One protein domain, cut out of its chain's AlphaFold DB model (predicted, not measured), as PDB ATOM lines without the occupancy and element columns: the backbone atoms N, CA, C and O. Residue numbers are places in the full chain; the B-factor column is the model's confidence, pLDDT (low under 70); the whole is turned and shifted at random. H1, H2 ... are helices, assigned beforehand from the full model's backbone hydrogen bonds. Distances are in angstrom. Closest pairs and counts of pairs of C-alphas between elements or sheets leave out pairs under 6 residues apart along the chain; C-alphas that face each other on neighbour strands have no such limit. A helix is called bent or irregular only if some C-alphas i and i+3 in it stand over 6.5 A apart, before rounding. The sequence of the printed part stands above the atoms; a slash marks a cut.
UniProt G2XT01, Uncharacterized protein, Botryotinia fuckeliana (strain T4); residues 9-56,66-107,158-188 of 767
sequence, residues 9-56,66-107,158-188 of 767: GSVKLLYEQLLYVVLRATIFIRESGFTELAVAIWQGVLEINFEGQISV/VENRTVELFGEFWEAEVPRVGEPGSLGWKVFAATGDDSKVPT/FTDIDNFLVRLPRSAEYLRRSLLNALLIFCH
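What this domain is: This is residues 9 to 56, 66 to 107 and 158 to 188 of the 767 residues of an uncharacterized protein of Botryotinia fuckeliana (strain T4) (UniProt G2XT01). Three helices, H1, H2 and H6, stand side by side as an up-and-down bundle, their centres making a triangle, with H1 and H2 joined as a helical hairpin. Beyond H2, on the side away from H1, is a less regular part: H3, the short H4 across it, and the loop of residues 80 to 92, while the short H5 crosses H2 and reaches H3. The bundle is loosely closed between H2 and H6, which come close without clearly touching. The printed part has 121 residues with six named helices, H1 to H6 in order along the chain, and no named strand; its class is all helix. It is compact, with a radius of gyration of the C-alphas of 14.4 A and a rounded outline of 41 by 36 by 22 A.

How they stand to each other: H1, residues 9 to 31, touches H2, residues 35 to 50, opposite ways at a shallow tilt of 29 degrees; the two are a helical hairpin. H1 touches H2 with residues 26 to 30 alone, and H2 touches H1 with residues 35 to 41 alone; their closest C-alphas are those of Thr 26 and Ala 38, 4.9 A apart. H6, residues 173 to 186, touches H1 the same way at a shallow tilt of 18 degrees, with the C-alphas of Leu 23 and Ala 182 closest at 6.0 A. H2 and H6 are close but not clearly touching, opposite ways at a shallow tilt of 17 degrees; their closest C-alphas, those of Asn 49 and Arg 176, are 7.6 A apart. These three helices form the up-and-down bundle, in which each runs against the one before it in the chain. H5, residues 158 to 164, touches H2 and is only just about perpendicular to it at 72 degrees, with the C-alphas of Ile 41 and Ile 161 closest at 5.5 A. H3, residues 66 to 79, only just touches H5, with 3 pairs of C-alphas within 8 A and residues 75 to 79 of H3 alone; the closest are those of Gly 75 and Phe 158, 5.6 A apart. H4, residues 93 to 99, is about perpendicular to H3 at 87 degrees and touches residues 73 to 77 of H3 alone, with the C-alphas of Phe 77 and Trp 93 closest at 6.7 A. Among the pairs that stay apart are H1 and H3, and H4 and H6. In H1, H2, H3, H4 and H6 every backbone O i to N i+4 pair is within hydrogen-bond range; in H5 it is 1 of 3, beside 2 of 4 O i to N i+3 pairs.

Where its parts are: H1 begins at C-alpha 9, (90.602, 120.426, 22.776), and is the longest helix, 33.0 A from first to last C-alpha. H2 measures 22.0 A and H3 20.0 A. H4 and H5 have 7 residues each. H5 is irregular: its C-alphas 160 and 163 are 7.4 A apart. H6 measures 20.2 A and ends at C-alpha 186, (93.749, 96.385, 32.361).

The domain as a whole: The two C-alphas farthest apart are those of Gly 9 and Thr 107, 47.3 A. Residues 57 to 65 are not printed, with 8.3 A between C-alphas 56 and 66, and residues 108 to 157 are not printed, with 20.5 A between C-alphas 107 and 158. Of the links that are printed whole, H1 to H2 is tight, H5 to H6 short and H3 to H4 long. The mean pLDDT of the printed part is 85.6, and residues 9 to 10, 52 to 56, 66 to 68 and 100 to 103 are under 70.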
ATOM      1  N   GLY A   9      89.310 120.981  22.364       61.41
ATOM      2  CA  GLY A   9      90.602 120.426  22.776       61.41
ATOM      3  C   GLY A   9      90.758 120.235  24.292       61.41
ATOM      4  O   GLY A   9      91.302 119.220  24.714       61.41
ATOM      5  N   SER A  10      90.237 121.156  25.109       66.38
ATOM      6  CA  SER A  10      90.293 121.058  26.578       66.38
ATOM      7  C   SER A  10      89.371 119.947  27.098       66.38
ATOM      8  O   SER A  10      89.764 119.133  27.930       66.38
ATOM      9  N   VAL A  11      88.175 119.834  26.509       78.00
ATOM     10  CA  VAL A  11      87.207 118.770  26.828       78.00
ATOM     11  C   VAL A  11      87.755 117.392  26.451       78.00
ATOM     12  O   VAL A  11      87.633 116.451  27.230       78.00
ATOM     13  N   LYS A  12      88.403 117.268  25.283       79.44
ATOM     14  CA  LYS A  12      89.066 116.027  24.860       79.44
ATOM     15  C   LYS A  12      90.107 115.563  25.883       79.44
ATOM     16  O   LYS A  12      90.070 114.409  26.303       79.44
ATOM     17  N   LEU A  13      91.009 116.461  26.281       83.31
ATOM     18  CA  LEU A  13      92.086 116.135  27.214       83.31
ATOM     19  C   LEU A  13      91.540 115.688  28.576       83.31
ATOM     20  O   LEU A  13      92.062 114.736  29.149       83.31
ATOM     21  N   LEU A  14      90.468 116.323  29.059       88.56
ATOM     22  CA  LEU A  14      89.813 115.933  30.307       88.56
ATOM     23  C   LEU A  14      89.331 114.476  30.265       88.56
ATOM     24  O   LEU A  14      89.633 113.717  31.179       88.56
ATOM     25  N   TYR A  15      88.627 114.055  29.211       89.12
ATOM     26  CA  TYR A  15      88.171 112.664  29.105       89.12
ATOM     27  C   TYR A  15      89.328 111.672  28.956       89.12
ATOM     28  O   TYR A  15      89.293 110.613  29.575       89.12
ATOM     29  N   GLU A  16      90.371 112.006  28.187       86.81
ATOM     30  CA  GLU A  16      91.578 111.169  28.094       86.81
ATOM     31  C   GLU A  16      92.261 111.004  29.468       86.81
ATOM     32  O   GLU A  16      92.720 109.912  29.802       86.81
ATOM     33  N   GLN A  17      92.278 112.059  30.290       89.25
ATOM     34  CA  GLN A  17      92.780 112.015  31.666       89.25
ATOM     35  C   GLN A  17      91.868 111.214  32.600       89.25
ATOM     36  O   GLN A  17      92.373 110.435  33.401       89.25
ATOM     37  N   LEU A  18      90.544 111.354  32.492       92.19
ATOM     38  CA  LEU A  18      89.593 110.569  33.286       92.19
ATOM     39  C   LEU A  18      89.733 109.070  32.999       92.19
ATOM     40  O   LEU A  18      89.812 108.278  33.934       92.19
ATOM     41  N   LEU A  19      89.844 108.683  31.724       92.50
ATOM     42  CA  LEU A  19      90.091 107.292  31.332       92.50
ATOM     43  C   LEU A  19      91.417 106.766  31.897       92.50
ATOM     44  O   LEU A  19      91.465 105.649  32.406       92.50
ATOM     45  N   TYR A  20      92.474 107.582  31.858       91.75
ATOM     46  CA  TYR A  20      93.756 107.247  32.475       91.75
ATOM     47  C   TYR A  20      93.641 107.049  33.995       91.75
ATOM     48  O   TYR A  20      94.193 106.090  34.529       91.75
ATOM     49  N   VAL A  21      92.902 107.918  34.693       93.31
ATOM     50  CA  VAL A  21      92.684 107.809  36.144       93.31
ATOM     51  C   VAL A  21      91.896 106.547  36.485       93.31
ATOM     52  O   VAL A  21      92.313 105.820  37.381       93.31
ATOM     53  N   VAL A  22      90.816 106.239  35.757       95.25
ATOM     54  CA  VAL A  22      90.038 105.002  35.959       95.25
ATOM     55  C   VAL A  22      90.906 103.767  35.725       95.25
ATOM     56  O   VAL A  22      90.907 102.850  36.546       95.25
ATOM     57  N   LEU A  23      91.703 103.751  34.654       94.81
ATOM     58  CA  LEU A  23      92.640 102.664  34.380       94.81
ATOM     59  C   LEU A  23      93.649 102.485  35.523       94.81
ATOM     60  O   LEU A  23      93.819 101.384  36.041       94.81
ATOM     61  N   ARG A  24      94.295 103.572  35.958       93.25
ATOM     62  CA  ARG A  24      95.273 103.535  37.054       93.25
ATOM     63  C   ARG A  24      94.655 103.105  38.380       93.25
ATOM     64  O   ARG A  24      95.268 102.315  39.093       93.25
ATOM     65  N   ALA A  25      93.466 103.607  38.701       95.50
ATOM     66  CA  ALA A  25      92.749 103.263  39.920       95.50
ATOM     67  C   ALA A  25      92.334 101.788  39.923       95.50
ATOM     68  O   ALA A  25      92.582 101.093  40.900       95.50
ATOM     69  N   THR A  26      91.771 101.280  38.825       96.62
ATOM     70  CA  THR A  26      91.339  99.874  38.735       96.62
ATOM     71  C   THR A  26      92.509  98.891  38.754       96.62
ATOM     72  O   THR A  26      92.388  97.834  39.368       96.62
ATOM     73  N   ILE A  27      93.663  99.238  38.168       94.62
ATOM     74  CA  ILE A  27      94.896  98.444  38.322       94.62
ATOM     75  C   ILE A  27      95.344  98.432  39.783       94.62
ATOM     76  O   ILE A  27      95.615  97.361  40.310       94.62
ATOM     77  N   PHE A  28      95.372  99.586  40.454       94.56
ATOM     78  CA  PHE A  28      95.731  99.663  41.872       94.56
ATOM     79  C   PHE A  28      94.792  98.822  42.751       94.56
ATOM     80  O   PHE A  28      95.263  97.996  43.522       94.56
ATOM     81  N   ILE A  29      93.475  98.978  42.592       96.00
ATOM     82  CA  ILE A  29      92.447  98.221  43.327       96.00
ATOM     83  C   ILE A  29      92.646  96.709  43.129       96.00
ATOM     84  O   ILE A  29      92.651  95.949  44.100       96.00
ATOM     85  N   ARG A  30      92.882  96.274  41.884       95.25
ATOM     86  CA  ARG A  30      93.148  94.867  41.565       95.25
ATOM     87  C   ARG A  30      94.461  94.371  42.173       95.25
ATOM     88  O   ARG A  30      94.470  93.314  42.793       95.25
ATOM     89  N   GLU A  31      95.558  95.113  42.013       93.69
ATOM     90  CA  GLU A  31      96.874  94.756  42.568       93.69
ATOM     91  C   GLU A  31      96.856  94.685  44.106       93.69
ATOM     92  O   GLU A  31      97.614  93.902  44.678       93.69
ATOM     93  N   SER A  32      95.965  95.433  44.767       95.00
ATOM     94  CA  SER A  32      95.700  95.359  46.214       95.00
ATOM     95  C   SER A  32      94.832  94.168  46.636       95.00
ATOM     96  O   SER A  32      94.692  93.903  47.828       95.00
ATOM     97  N   GLY A  33      94.279  93.413  45.681       93.81
ATOM     98  CA  GLY A  33      93.492  92.200  45.910       93.81
ATOM     99  C   GLY A  33      91.973  92.368  45.815       93.81
ATOM    100  O   GLY A  33      91.262  91.377  45.955       93.81
ATOM    101  N   PHE A  34      91.455  93.565  45.531       95.69
ATOM    102  CA  PHE A  34      90.017  93.837  45.363       95.69
ATOM    103  C   PHE A  34      89.586  93.660  43.896       95.69
ATOM    104  O   PHE A  34      89.129  94.591  43.228       95.69
ATOM    105  N   THR A  35      89.816  92.469  43.342       95.06
ATOM    106  CA  THR A  35      89.661  92.229  41.897       95.06
ATOM    107  C   THR A  35      88.209  92.341  41.432       95.06
ATOM    108  O   THR A  35      87.969  92.928  40.381       95.06
ATOM    109  N   GLU A  36      87.244  91.858  42.208       94.75
ATOM    110  CA  GLU A  36      85.815  92.014  41.938       94.75
ATOM    111  C   GLU A  36      85.382  93.474  41.870       94.75
ATOM    112  O   GLU A  36      84.630  93.812  40.964       94.75
ATOM    113  N   LEU A  37      85.892  94.363  42.731       96.75
ATOM    114  CA  LEU A  37      85.562  95.788  42.654       96.75
ATOM    115  C   LEU A  37      86.130  96.389  41.366       96.75
ATOM    116  O   LEU A  37      85.438  97.110  40.648       96.75
ATOM    117  N   ALA A  38      87.378  96.056  41.024       97.25
ATOM    118  CA  ALA A  38      87.978  96.505  39.773       97.25
ATOM    119  C   ALA A  38      87.191  95.998  38.548       97.25
ATOM    120  O   ALA A  38      86.923  96.771  37.627       97.25
ATOM    121  N   VAL A  39      86.783  94.724  38.542       96.94
ATOM    122  CA  VAL A  39      85.950  94.130  37.483       96.94
ATOM    123  C   VAL A  39      84.570  94.783  37.440       96.94
ATOM    124  O   VAL A  39      84.117  95.122  36.349       96.94
ATOM    125  N   ALA A  40      83.936  95.041  38.587       96.75
ATOM    126  CA  ALA A  40      82.648  95.724  38.685       96.75
ATOM    127  C   ALA A  40      82.690  97.124  38.066       96.75
ATOM    128  O   ALA A  40      81.824  97.475  37.265       96.75
ATOM    129  N   ILE A  41      83.733  97.902  38.377       97.69
ATOM    130  CA  ILE A  41      83.950  99.224  37.779       97.69
ATOM    131  C   ILE A  41      84.021  99.100  36.253       97.69
ATOM    132  O   ILE A  41      83.343  99.841  35.540       97.69
ATOM    133  N   TRP A  42      84.793  98.140  35.731       97.44
ATOM    134  CA  TRP A  42      84.891  97.916  34.287       97.44
ATOM    135  C   TRP A  42      83.575  97.460  33.660       97.44
ATOM    136  O   TRP A  42      83.211  97.980  32.607       97.44
ATOM    137  N   GLN A  43      82.830  96.552  34.296       95.75
ATOM    138  CA  GLN A  43      81.481  96.188  33.858       95.75
ATOM    139  C   GLN A  43      80.603  97.440  33.756       95.75
ATOM    140  O   GLN A  43      80.008  97.684  32.709       95.75
ATOM    141  N   GLY A  44      80.612  98.287  34.788       94.75
ATOM    142  CA  GLY A  44      79.857  99.533  34.821       94.75
ATOM    143  C   GLY A  44      80.220 100.505  33.698       94.75
ATOM    144  O   GLY A  44      79.337 100.950  32.958       94.75
ATOM    145  N   VAL A  45      81.512 100.814  33.504       94.75
ATOM    146  CA  VAL A  45      81.893 101.760  32.439       94.75
ATOM    147  C   VAL A  45      81.689 101.182  31.037       94.75
ATOM    148  O   VAL A  45      81.456 101.950  30.104       94.75
ATOM    149  N   LEU A  46      81.768  99.862  30.848       94.44
ATOM    150  CA  LEU A  46      81.502  99.244  29.546       94.44
ATOM    151  C   LEU A  46      80.006  99.257  29.220       94.44
ATOM    152  O   LEU A  46      79.628  99.697  28.132       94.44
ATOM    153  N   GLU A  47      79.164  98.859  30.173       92.19
ATOM    154  CA  GLU A  47      77.707  98.865  30.027       92.19
ATOM    155  C   GLU A  47      77.197 100.271  29.692       92.19
ATOM    156  O   GLU A  47      76.490 100.465  28.705       92.19
ATOM    157  N   ILE A  48      77.632 101.296  30.433       89.12
ATOM    158  CA  ILE A  48      77.136 102.663  30.226       89.12
ATOM    159  C   ILE A  48      77.576 103.272  28.880       89.12
ATOM    160  O   ILE A  48      76.857 104.099  28.313       89.12
ATOM    161  N   ASN A  49      78.742 102.881  28.346       89.62
ATOM    162  CA  ASN A  49      79.326 103.491  27.142       89.62
ATOM    163  C   ASN A  49      79.065 102.726  25.834       89.62
ATOM    164  O   ASN A  49      79.062 103.363  24.770       89.62
ATOM    165  N   PHE A  50      78.858 101.405  25.897       87.00
ATOM    166  CA  PHE A  50      78.628 100.538  24.730       87.00
ATOM    167  C   PHE A  50      77.218  99.937  24.703       87.00
ATOM    168  O   PHE A  50      76.617  99.865  23.632       87.00
ATOM    169  N   GLU A  51      76.667  99.596  25.867       75.50
ATOM    170  CA  GLU A  51      75.331  99.002  26.031       75.50
ATOM    171  C   GLU A  51      74.309 100.010  26.587       75.50
ATOM    172  O   GLU A  51      73.239  99.633  27.054       75.50
ATOM    173  N   GLY A  52      74.605 101.311  26.555       66.06
ATOM    174  CA  GLY A  52      73.718 102.354  27.073       66.06
ATOM    175  C   GLY A  52      72.578 102.754  26.132       66.06
ATOM    176  O   GLY A  52      72.659 102.609  24.907       66.06
ATOM    177  N   GLN A  53      71.493 103.308  26.695       59.69
ATOM    178  CA  GLN A  53      70.350 103.798  25.914       59.69
ATOM    179  C   GLN A  53      70.750 104.897  24.905       59.69
ATOM    180  O   GLN A  53      71.296 105.949  25.242       59.69
ATOM    181  N   ILE A  54      70.378 104.672  23.641       50.88
ATOM    182  CA  ILE A  54      70.580 105.592  22.504       50.88
ATOM    183  C   ILE A  54      69.577 106.768  22.541       50.88
ATOM    184  O   ILE A  54      69.772 107.783  21.872       50.88
ATOM    185  N   SER A  55      68.505 106.673  23.333       42.78
ATOM    186  CA  SER A  55      67.329 107.540  23.223       42.78
ATOM    187  C   SER A  55      67.061 108.399  24.463       42.78
ATOM    188  O   SER A  55      66.099 108.133  25.166       42.78
ATOM    189  N   VAL A  56      67.840 109.466  24.673       36.97
ATOM    190  CA  VAL A  56      67.325 110.759  25.191       36.97
ATOM    191  C   VAL A  56      68.170 111.894  24.579       36.97
ATOM    192  O   VAL A  56      69.358 111.714  24.299       36.97
ATOM    193  N   VAL A  66      68.021 115.201  33.664       52.91
ATOM    194  CA  VAL A  66      68.062 114.045  32.744       52.91
ATOM    195  C   VAL A  66      69.317 113.186  32.951       52.91
ATOM    196  O   VAL A  66      69.271 111.963  32.801       52.91
ATOM    197  N   GLU A  67      70.435 113.811  33.336       58.97
ATOM    198  CA  GLU A  67      71.687 113.103  33.615       58.97
ATOM    199  C   GLU A  67      71.584 112.266  34.890       58.97
ATOM    200  O   GLU A  67      72.063 111.134  34.878       58.97
ATOM    201  N   ASN A  68      70.918 112.783  35.930       64.81
ATOM    202  CA  ASN A  68      70.657 112.045  37.171       64.81
ATOM    203  C   ASN A  68      69.736 110.852  36.916       64.81
ATOM    204  O   ASN A  68      70.059 109.741  37.311       64.81
ATOM    205  N   ARG A  69      68.669 111.039  36.131       75.50
ATOM    206  CA  ARG A  69      67.742 109.949  35.796       75.50
ATOM    207  C   ARG A  69      68.408 108.789  35.052       75.50
ATOM    208  O   ARG A  69      68.026 107.641  35.227       75.50
ATOM    209  N   THR A  70      69.391 109.073  34.199       78.69
ATOM    210  CA  THR A  70      70.130 108.021  33.478       78.69
ATOM    211  C   THR A  70      70.998 107.197  34.429       78.69
ATOM    212  O   THR A  70      71.091 105.986  34.269       78.69
ATOM    213  N   VAL A  71      71.618 107.856  35.412       83.69
ATOM    214  CA  VAL A  71      72.419 107.205  36.457       83.69
ATOM    215  C   VAL A  71      71.517 106.407  37.398       83.69
ATOM    216  O   VAL A  71      71.823 105.260  37.683       83.69
ATOM    217  N   GLU A  72      70.361 106.951  37.782       85.31
ATOM    218  CA  GLU A  72      69.348 106.254  38.587       85.31
ATOM    219  C   GLU A  72      68.852 104.970  37.895       85.31
ATOM    220  O   GLU A  72      68.892 103.901  38.493       85.31
ATOM    221  N   LEU A  73      68.473 105.043  36.612       86.81
ATOM    222  CA  LEU A  73      68.046 103.871  35.826       86.81
ATOM    223  C   LEU A  73      69.171 102.848  35.613       86.81
ATOM    224  O   LEU A  73      68.912 101.658  35.434       86.81
ATOM    225  N   PHE A  74      70.421 103.307  35.563       90.00
ATOM    226  CA  PHE A  74      71.570 102.412  35.531       90.00
ATOM    227  C   PHE A  74      71.785 101.739  36.893       90.00
ATOM    228  O   PHE A  74      72.055 100.542  36.939       90.00
ATOM    229  N   GLY A  75      71.591 102.472  37.992       90.44
ATOM    230  CA  GLY A  75      71.570 101.922  39.345       90.44
ATOM    231  C   GLY A  75      70.507 100.833  39.498       90.44
ATOM    232  O   GLY A  75      70.829  99.745  39.950       90.44
ATOM    233  N   GLU A  76      69.282 101.052  39.010       89.88
ATOM    234  CA  GLU A  76      68.231 100.016  38.998       89.88
ATOM    235  C   GLU A  76      68.664  98.743  38.251       89.88
ATOM    236  O   GLU A  76      68.414  97.636  38.716       89.88
ATOM    237  N   PHE A  77      69.352  98.883  37.113       90.69
ATOM    238  CA  PHE A  77      69.924  97.743  36.388       90.69
ATOM    239  C   PHE A  77      71.020  97.029  37.189       90.69
ATOM    240  O   PHE A  77      71.086  95.800  37.178       90.69
ATOM    241  N   TRP A  78      71.879  97.788  37.872       92.50
ATOM    242  CA  TRP A  78      72.955  97.229  38.683       92.50
ATOM    243  C   TRP A  78      72.414  96.410  39.860       92.50
ATOM    244  O   TRP A  78      72.858  95.276  40.063       92.50
ATOM    245  N   GLU A  79      71.428  96.970  40.566       91.38
ATOM    246  CA  GLU A  79      70.760  96.377  41.733       91.38
ATOM    247  C   GLU A  79      69.799  95.234  41.360       91.38
ATOM    248  O   GLU A  79      69.449  94.417  42.204       91.38
ATOM    249  N   ALA A  80      69.394  95.118  40.089       89.19
ATOM    250  CA  ALA A  80      68.620  93.972  39.605       89.19
ATOM    251  C   ALA A  80      69.448  92.672  39.503       89.19
ATOM    252  O   ALA A  80      68.890  91.610  39.232       89.19
ATOM    253  N   GLU A  81      70.778  92.743  39.660       87.81
ATOM    254  CA  GLU A  81      71.711  91.599  39.655       87.81
ATOM    255  C   GLU A  81      71.632  90.686  38.409       87.81
ATOM    256  O   GLU A  81      72.080  89.529  38.407       87.81
ATOM    257  N   VAL A  82      71.106  91.213  37.301       89.75
ATOM    258  CA  VAL A  82      71.080  90.541  35.995       89.75
ATOM    259  C   VAL A  82      72.504  90.370  35.437       89.75
ATOM    260  O   VAL A  82      73.419  91.072  35.867       89.75
ATOM    261  N   PRO A  83      72.744  89.446  34.485       90.75
ATOM    262  CA  PRO A  83      74.095  89.208  33.985       90.75
ATOM    263  C   PRO A  83      74.685  90.443  33.289       90.75
ATOM    264  O   PRO A  83      74.111  90.954  32.320       90.75
ATOM    265  N   ARG A  84      75.858  90.881  33.746       92.06
ATOM    266  CA  ARG A  84      76.575  92.080  33.265       92.06
ATOM    267  C   ARG A  84      77.601  91.725  32.181       92.06
ATOM    268  O   ARG A  84      77.929  90.552  31.999       92.06
ATOM    269  N   VAL A  85      78.142  92.711  31.463       93.19
ATOM    270  CA  VAL A  85      79.210  92.494  30.463       93.19
ATOM    271  C   VAL A  85      80.319  91.565  30.997       93.19
ATOM    272  O   VAL A  85      80.762  91.661  32.143       93.19
ATOM    273  N   GLY A  86      80.742  90.620  30.156       92.44
ATOM    274  CA  GLY A  86      81.708  89.562  30.474       92.44
ATOM    275  C   GLY A  86      81.100  88.313  31.118       92.44
ATOM    276  O   GLY A  86      81.674  87.224  31.014       92.44
ATOM    277  N   GLU A  87      79.905  88.411  31.701       92.56
ATOM    278  CA  GLU A  87      79.219  87.270  32.306       92.56
ATOM    279  C   GLU A  87      78.471  86.423  31.265       92.56
ATOM    280  O   GLU A  87      78.010  86.923  30.225       92.56
ATOM    281  N   PRO A  88      78.336  85.108  31.520       88.81
ATOM    282  CA  PRO A  88      77.606  84.220  30.632       88.81
ATOM    283  C   PRO A  88      76.130  84.624  30.549       88.81
ATOM    284  O   PRO A  88      75.430  84.724  31.550       88.81
ATOM    285  N   GLY A  89      75.640  84.807  29.322       85.62
ATOM    286  CA  GLY A  89      74.236  85.135  29.071       85.62
ATOM    287  C   GLY A  89      73.884  86.619  29.197       85.62
ATOM    288  O   GLY A  89      72.705  86.941  29.074       85.62
ATOM    289  N   SER A  90      74.862  87.512  29.386       88.62
ATOM    290  CA  SER A  90      74.594  88.953  29.379       88.62
ATOM    291  C   SER A  90      74.038  89.437  28.042       88.62
ATOM    292  O   SER A  90      74.524  89.070  26.967       88.62
ATOM    293  N   LEU A  91      72.991  90.256  28.146       84.50
ATOM    294  CA  LEU A  91      72.325  90.939  27.038       84.50
ATOM    295  C   LEU A  91      72.566  92.459  27.068       84.50
ATOM    296  O   LEU A  91      72.121  93.152  26.154       84.50
ATOM    297  N   GLY A  92      73.252  92.953  28.102       85.06
ATOM    298  CA  GLY A  92      73.554  94.365  28.313       85.06
ATOM    299  C   GLY A  92      72.388  95.204  28.844       85.06
ATOM    300  O   GLY A  92      71.202  94.861  28.721       85.06
ATOM    301  N   TRP A  93      72.737  96.361  29.402       87.31
ATOM    302  CA  TRP A  93      71.797  97.326  29.982       87.31
ATOM    303  C   TRP A  93      70.732  97.803  28.982       87.31
ATOM    304  O   TRP A  93      69.559  97.957  29.330       87.31
ATOM    305  N   LYS A  94      71.101  97.968  27.707       84.12
ATOM    306  CA  LYS A  94      70.196  98.382  26.623       84.12
ATOM    307  C   LYS A  94      68.968  97.491  26.516       84.12
ATOM    308  O   LYS A  94      67.872  97.999  26.276       84.12
ATOM    309  N   VAL A  95      69.158  96.176  26.626       84.38
ATOM    310  CA  VAL A  95      68.065  95.209  26.512       84.38
ATOM    311  C   VAL A  95      67.196  95.276  27.757       84.38
ATOM    312  O   VAL A  95      65.987  95.433  27.615       84.38
ATOM    313  N   PHE A  96      67.801  95.279  28.949       84.94
ATOM    314  CA  PHE A  96      67.079  95.411  30.218       84.94
ATOM    315  C   PHE A  96      66.171  96.646  30.241       84.94
ATOM    316  O   PHE A  96      64.980  96.550  30.532       84.94
ATOM    317  N   ALA A  97      66.704  97.797  29.829       83.69
ATOM    318  CA  ALA A  97      65.964  99.050  29.820       83.69
ATOM    319  C   ALA A  97      64.845  99.098  28.756       83.69
ATOM    320  O   ALA A  97      63.980  99.969  28.819       83.69
ATOM    321  N   ALA A  98      64.867  98.200  27.762       81.44
ATOM    322  CA  ALA A  98      63.834  98.084  26.734       81.44
ATOM    323  C   ALA A  98      62.756  97.046  27.080       81.44
ATOM    324  O   ALA A  98      61.598  97.235  26.710       81.44
ATOM    325  N   THR A  99      63.127  95.949  27.744       75.94
ATOM    326  CA  THR A  99      62.209  94.846  28.061       75.94
ATOM    327  C   THR A  99      61.529  95.000  29.413       75.94
ATOM    328  O   THR A  99      60.418  94.510  29.547       75.94
ATOM    329  N   GLY A 100      62.145  95.706  30.369       63.62
ATOM    330  CA  GLY A 100      61.614  95.888  31.720       63.62
ATOM    331  C   GLY A 100      61.538  94.566  32.488       63.62
ATOM    332  O   GLY A 100      60.584  93.818  32.327       63.62
ATOM    333  N   ASP A 101      62.552  94.289  33.309       62.75
ATOM    334  CA  ASP A 101      62.619  93.237  34.346       62.75
ATOM    335  C   ASP A 101      62.345  91.759  33.953       62.75
ATOM    336  O   ASP A 101      62.536  90.856  34.756       62.75
ATOM    337  N   ASP A 102      62.014  91.446  32.695       61.03
ATOM    338  CA  ASP A 102      61.858  90.057  32.204       61.03
ATOM    339  C   ASP A 102      63.196  89.271  32.091       61.03
ATOM    340  O   ASP A 102      63.250  88.146  31.577       61.03
ATOM    341  N   SER A 103      64.306  89.855  32.552       65.50
ATOM    342  CA  SER A 103      65.642  89.254  32.512       65.50
ATOM    343  C   SER A 103      65.834  88.263  33.660       65.50
ATOM    344  O   SER A 103      65.598  88.569  34.822       65.50
ATOM    345  N   LYS A 104      66.311  87.053  33.351       72.88
ATOM    346  CA  LYS A 104      66.556  86.028  34.376       72.88
ATOM    347  C   LYS A 104      67.803  86.360  35.191       72.88
ATOM    348  O   LYS A 104      68.902  86.374  34.637       72.88
ATOM    349  N   VAL A 105      67.628  86.537  36.497       78.81
ATOM    350  CA  VAL A 105      68.731  86.546  37.465       78.81
ATOM    351  C   VAL A 105      69.409  85.166  37.457       78.81
ATOM    352  O   VAL A 105      68.706  84.145  37.427       78.81
ATOM    353  N   PRO A 106      70.751  85.095  37.423       79.88
ATOM    354  CA  PRO A 106      71.484  83.841  37.554       79.88
ATOM    355  C   PRO A 106      71.128  83.066  38.817       79.88
ATOM    356  O   PRO A 106      70.722  83.626  39.830       79.88
ATOM    357  N   THR A 107      71.289  81.749  38.750       78.12
ATOM    358  CA  THR A 107      71.166  80.891  39.930       78.12
ATOM    359  C   THR A 107      72.281  81.207  40.916       78.12
ATOM    360  O   THR A 107      73.431  81.309  40.483       78.12
ATOM    361  N   PHE A 158      75.773  99.585  43.678       94.38
ATOM    362  CA  PHE A 158      75.903 100.672  42.711       94.38
ATOM    363  C   PHE A 158      76.699 101.861  43.284       94.38
ATOM    364  O   PHE A 158      77.512 102.475  42.588       94.38
ATOM    365  N   THR A 159      76.526 102.148  44.576       94.50
ATOM    366  CA  THR A 159      77.222 103.234  45.284       94.50
ATOM    367  C   THR A 159      78.740 103.087  45.291       94.50
ATOM    368  O   THR A 159      79.443 104.095  45.371       94.50
ATOM    369  N   ASP A 160      79.246 101.857  45.179       94.88
ATOM    370  CA  ASP A 160      80.682 101.574  45.194       94.88
ATOM    371  C   ASP A 160      81.344 101.936  43.860       94.88
ATOM    372  O   ASP A 160      82.528 102.281  43.815       94.88
ATOM    373  N   ILE A 161      80.576 101.901  42.764       95.25
ATOM    374  CA  ILE A 161      81.085 102.128  41.406       95.25
ATOM    375  C   ILE A 161      80.682 103.478  40.805       95.25
ATOM    376  O   ILE A 161      81.347 103.925  39.871       95.25
ATOM    377  N   ASP A 162      79.645 104.142  41.325       92.81
ATOM    378  CA  ASP A 162      79.063 105.375  40.760       92.81
ATOM    379  C   ASP A 162      80.123 106.454  40.465       92.81
ATOM    380  O   ASP A 162      80.232 106.967  39.351       92.81
ATOM    381  N   ASN A 163      81.023 106.701  41.423       91.50
ATOM    382  CA  ASN A 163      82.088 107.704  41.292       91.50
ATOM    383  C   ASN A 163      83.138 107.381  40.210       91.50
ATOM    384  O   ASN A 163      83.902 108.264  39.813       91.50
ATOM    385  N   PHE A 164      83.197 106.137  39.732       93.75
ATOM    386  CA  PHE A 164      84.105 105.709  38.668       93.75
ATOM    387  C   PHE A 164      83.461 105.765  37.274       93.75
ATOM    388  O   PHE A 164      84.160 105.601  36.268       93.75
ATOM    389  N   LEU A 165      82.148 106.004  37.176       91.00
ATOM    390  CA  LEU A 165      81.421 105.957  35.910       91.00
ATOM    391  C   LEU A 165      81.716 107.176  35.029       91.00
ATOM    392  O   LEU A 165      81.099 108.238  35.119       91.00
ATOM    393  N   VAL A 166      82.640 106.995  34.086       90.12
ATOM    394  CA  VAL A 166      82.954 108.000  33.066       90.12
ATOM    395  C   VAL A 166      82.017 107.837  31.871       90.12
ATOM    396  O   VAL A 166      82.119 106.874  31.111       90.12
ATOM    397  N   ARG A 167      81.121 108.807  31.662       88.44
ATOM    398  CA  ARG A 167      80.208 108.845  30.506       88.44
ATOM    399  C   ARG A 167      80.838 109.598  29.341       88.44
ATOM    400  O   ARG A 167      81.061 110.803  29.423       88.44
ATOM    401  N   LEU A 168      81.106 108.899  28.243       88.06
ATOM    402  CA  LEU A 168      81.769 109.484  27.082       88.06
ATOM    403  C   LEU A 168      80.778 110.198  26.142       88.06
ATOM    404  O   LEU A 168      79.721 109.638  25.819       88.06
ATOM    405  N   PRO A 169      81.132 111.382  25.601       84.12
ATOM    406  CA  PRO A 169      80.319 112.075  24.605       84.12
ATOM    407  C   PRO A 169      79.998 111.185  23.398       84.12
ATOM    408  O   PRO A 169      80.847 110.443  22.896       84.12
ATOM    409  N   ARG A 170      78.764 111.266  22.889       75.12
ATOM    410  CA  ARG A 170      78.300 110.435  21.759       75.12
ATOM    411  C   ARG A 170      79.104 110.673  20.483       75.12
ATOM    412  O   ARG A 170      79.508 109.721  19.831       75.12
ATOM    413  N   SER A 171      79.391 111.934  20.177       73.06
ATOM    414  CA  SER A 171      80.139 112.352  18.987       73.06
ATOM    415  C   SER A 171      81.637 112.008  19.027       73.06
ATOM    416  O   SER A 171      82.324 112.144  18.015       73.06
ATOM    417  N   ALA A 172      82.159 111.529  20.163       78.75
ATOM    418  CA  ALA A 172      83.573 111.225  20.357       78.75
ATOM    419  C   ALA A 172      83.871 109.715  20.240       78.75
ATOM    420  O   ALA A 172      84.170 109.045  21.228       78.75
ATOM    421  N   GLU A 173      83.821 109.166  19.021       80.00
ATOM    422  CA  GLU A 173      84.178 107.759  18.747       80.00
ATOM    423  C   GLU A 173      85.610 107.416  19.192       80.00
ATOM    424  O   GLU A 173      85.852 106.343  19.746       80.00
ATOM    425  N   TYR A 174      86.552 108.346  19.018       79.88
ATOM    426  CA  TYR A 174      87.950 108.158  19.414       79.88
ATOM    427  C   TYR A 174      88.102 107.871  20.920       79.88
ATOM    428  O   TYR A 174      88.903 107.019  21.285       79.88
ATOM    429  N   LEU A 175      87.281 108.483  21.789       86.00
ATOM    430  CA  LEU A 175      87.316 108.212  23.232       86.00
ATOM    431  C   LEU A 175      86.843 106.795  23.564       86.00
ATOM    432  O   LEU A 175      87.364 106.186  24.491       86.00
ATOM    433  N   ARG A 176      85.889 106.242  22.801       87.62
ATOM    434  CA  ARG A 176      85.474 104.838  22.962       87.62
ATOM    435  C   ARG A 176      86.611 103.892  22.595       87.62
ATOM    436  O   ARG A 176      86.805 102.891  23.272       87.62
ATOM    437  N   ARG A 177      87.403 104.228  21.573       86.31
ATOM    438  CA  ARG A 177      88.620 103.473  21.234       86.31
ATOM    439  C   ARG A 177      89.687 103.599  22.324       86.31
ATOM    440  O   ARG A 177      90.279 102.590  22.692       86.31
ATOM    441  N   SER A 178      89.879 104.787  22.904       87.69
ATOM    442  CA  SER A 178      90.744 104.966  24.080       87.69
ATOM    443  C   SER A 178      90.271 104.124  25.270       87.69
ATOM    444  O   SER A 178      91.090 103.476  25.911       87.69
ATOM    445  N   LEU A 179      88.960 104.068  25.532       91.31
ATOM    446  CA  LEU A 179      88.375 103.231  26.584       91.31
ATOM    447  C   LEU A 179      88.619 101.734  26.330       91.31
ATOM    448  O   LEU A 179      88.997 101.020  27.253       91.31
ATOM    449  N   LEU A 180      88.472 101.265  25.085       91.38
ATOM    450  CA  LEU A 180      88.822  99.889  24.710       91.38
ATOM    451  C   LEU A 180      90.312  99.608  24.935       91.38
ATOM    452  O   LEU A 180      90.655  98.585  25.514       91.38
ATOM    453  N   ASN A 181      91.204 100.519  24.542       89.38
ATOM    454  CA  ASN A 181      92.636 100.370  24.814       89.38
ATOM    455  C   ASN A 181      92.939 100.320  26.315       89.38
ATOM    456  O   ASN A 181      93.774  99.524  26.734       89.38
ATOM    457  N   ALA A 182      92.248 101.122  27.128       92.31
ATOM    458  CA  ALA A 182      92.386 101.073  28.578       92.31
ATOM    459  C   ALA A 182      91.927  99.715  29.139       92.31
ATOM    460  O   ALA A 182      92.648  99.122  29.936       92.31
ATOM    461  N   LEU A 183      90.801  99.173  28.659       94.12
ATOM    462  CA  LEU A 183      90.344  97.826  29.021       94.12
ATOM    463  C   LEU A 183      91.392  96.760  28.666       94.12
ATOM    464  O   LEU A 183      91.651  95.863  29.462       94.12
ATOM    465  N   LEU A 184      92.004  96.844  27.483       92.50
ATOM    466  CA  LEU A 184      93.031  95.885  27.065       92.50
ATOM    467  C   LEU A 184      94.265  95.942  27.970       92.50
ATOM    468  O   LEU A 184      94.745  94.892  28.391       92.50
ATOM    469  N   ILE A 185      94.724  97.146  28.332       91.25
ATOM    470  CA  ILE A 185      95.835  97.328  29.279       91.25
ATOM    471  C   ILE A 185      95.473  96.741  30.647       91.25
ATOM    472  O   ILE A 185      96.276  96.008  31.226       91.25
ATOM    473  N   PHE A 186      94.255  97.001  31.136       93.81
ATOM    474  CA  PHE A 186      93.749  96.385  32.361       93.81
ATOM    475  C   PHE A 186      93.800  94.854  32.262       93.81
ATOM    476  O   PHE A 186      94.323  94.207  33.156       93.81
ATOM    477  N   CYS A 187      93.382  94.251  31.153       92.56
ATOM    478  CA  CYS A 187      93.439  92.799  30.962       92.56
ATOM    479  C   CYS A 187      94.846  92.225  30.685       92.56
ATOM    480  O   CYS A 187      94.948  91.028  30.413       92.56
ATOM    481  N   HIS A 188      95.911  93.038  30.719       90.00
ATOM    482  CA  HIS A 188      97.267  92.648  30.301       90.00
ATOM    483  C   HIS A 188      97.315  92.076  28.878       90.00
ATOM    484  O   HIS A 188      98.013  91.106  28.579       90.00
TER     485      HIS A 188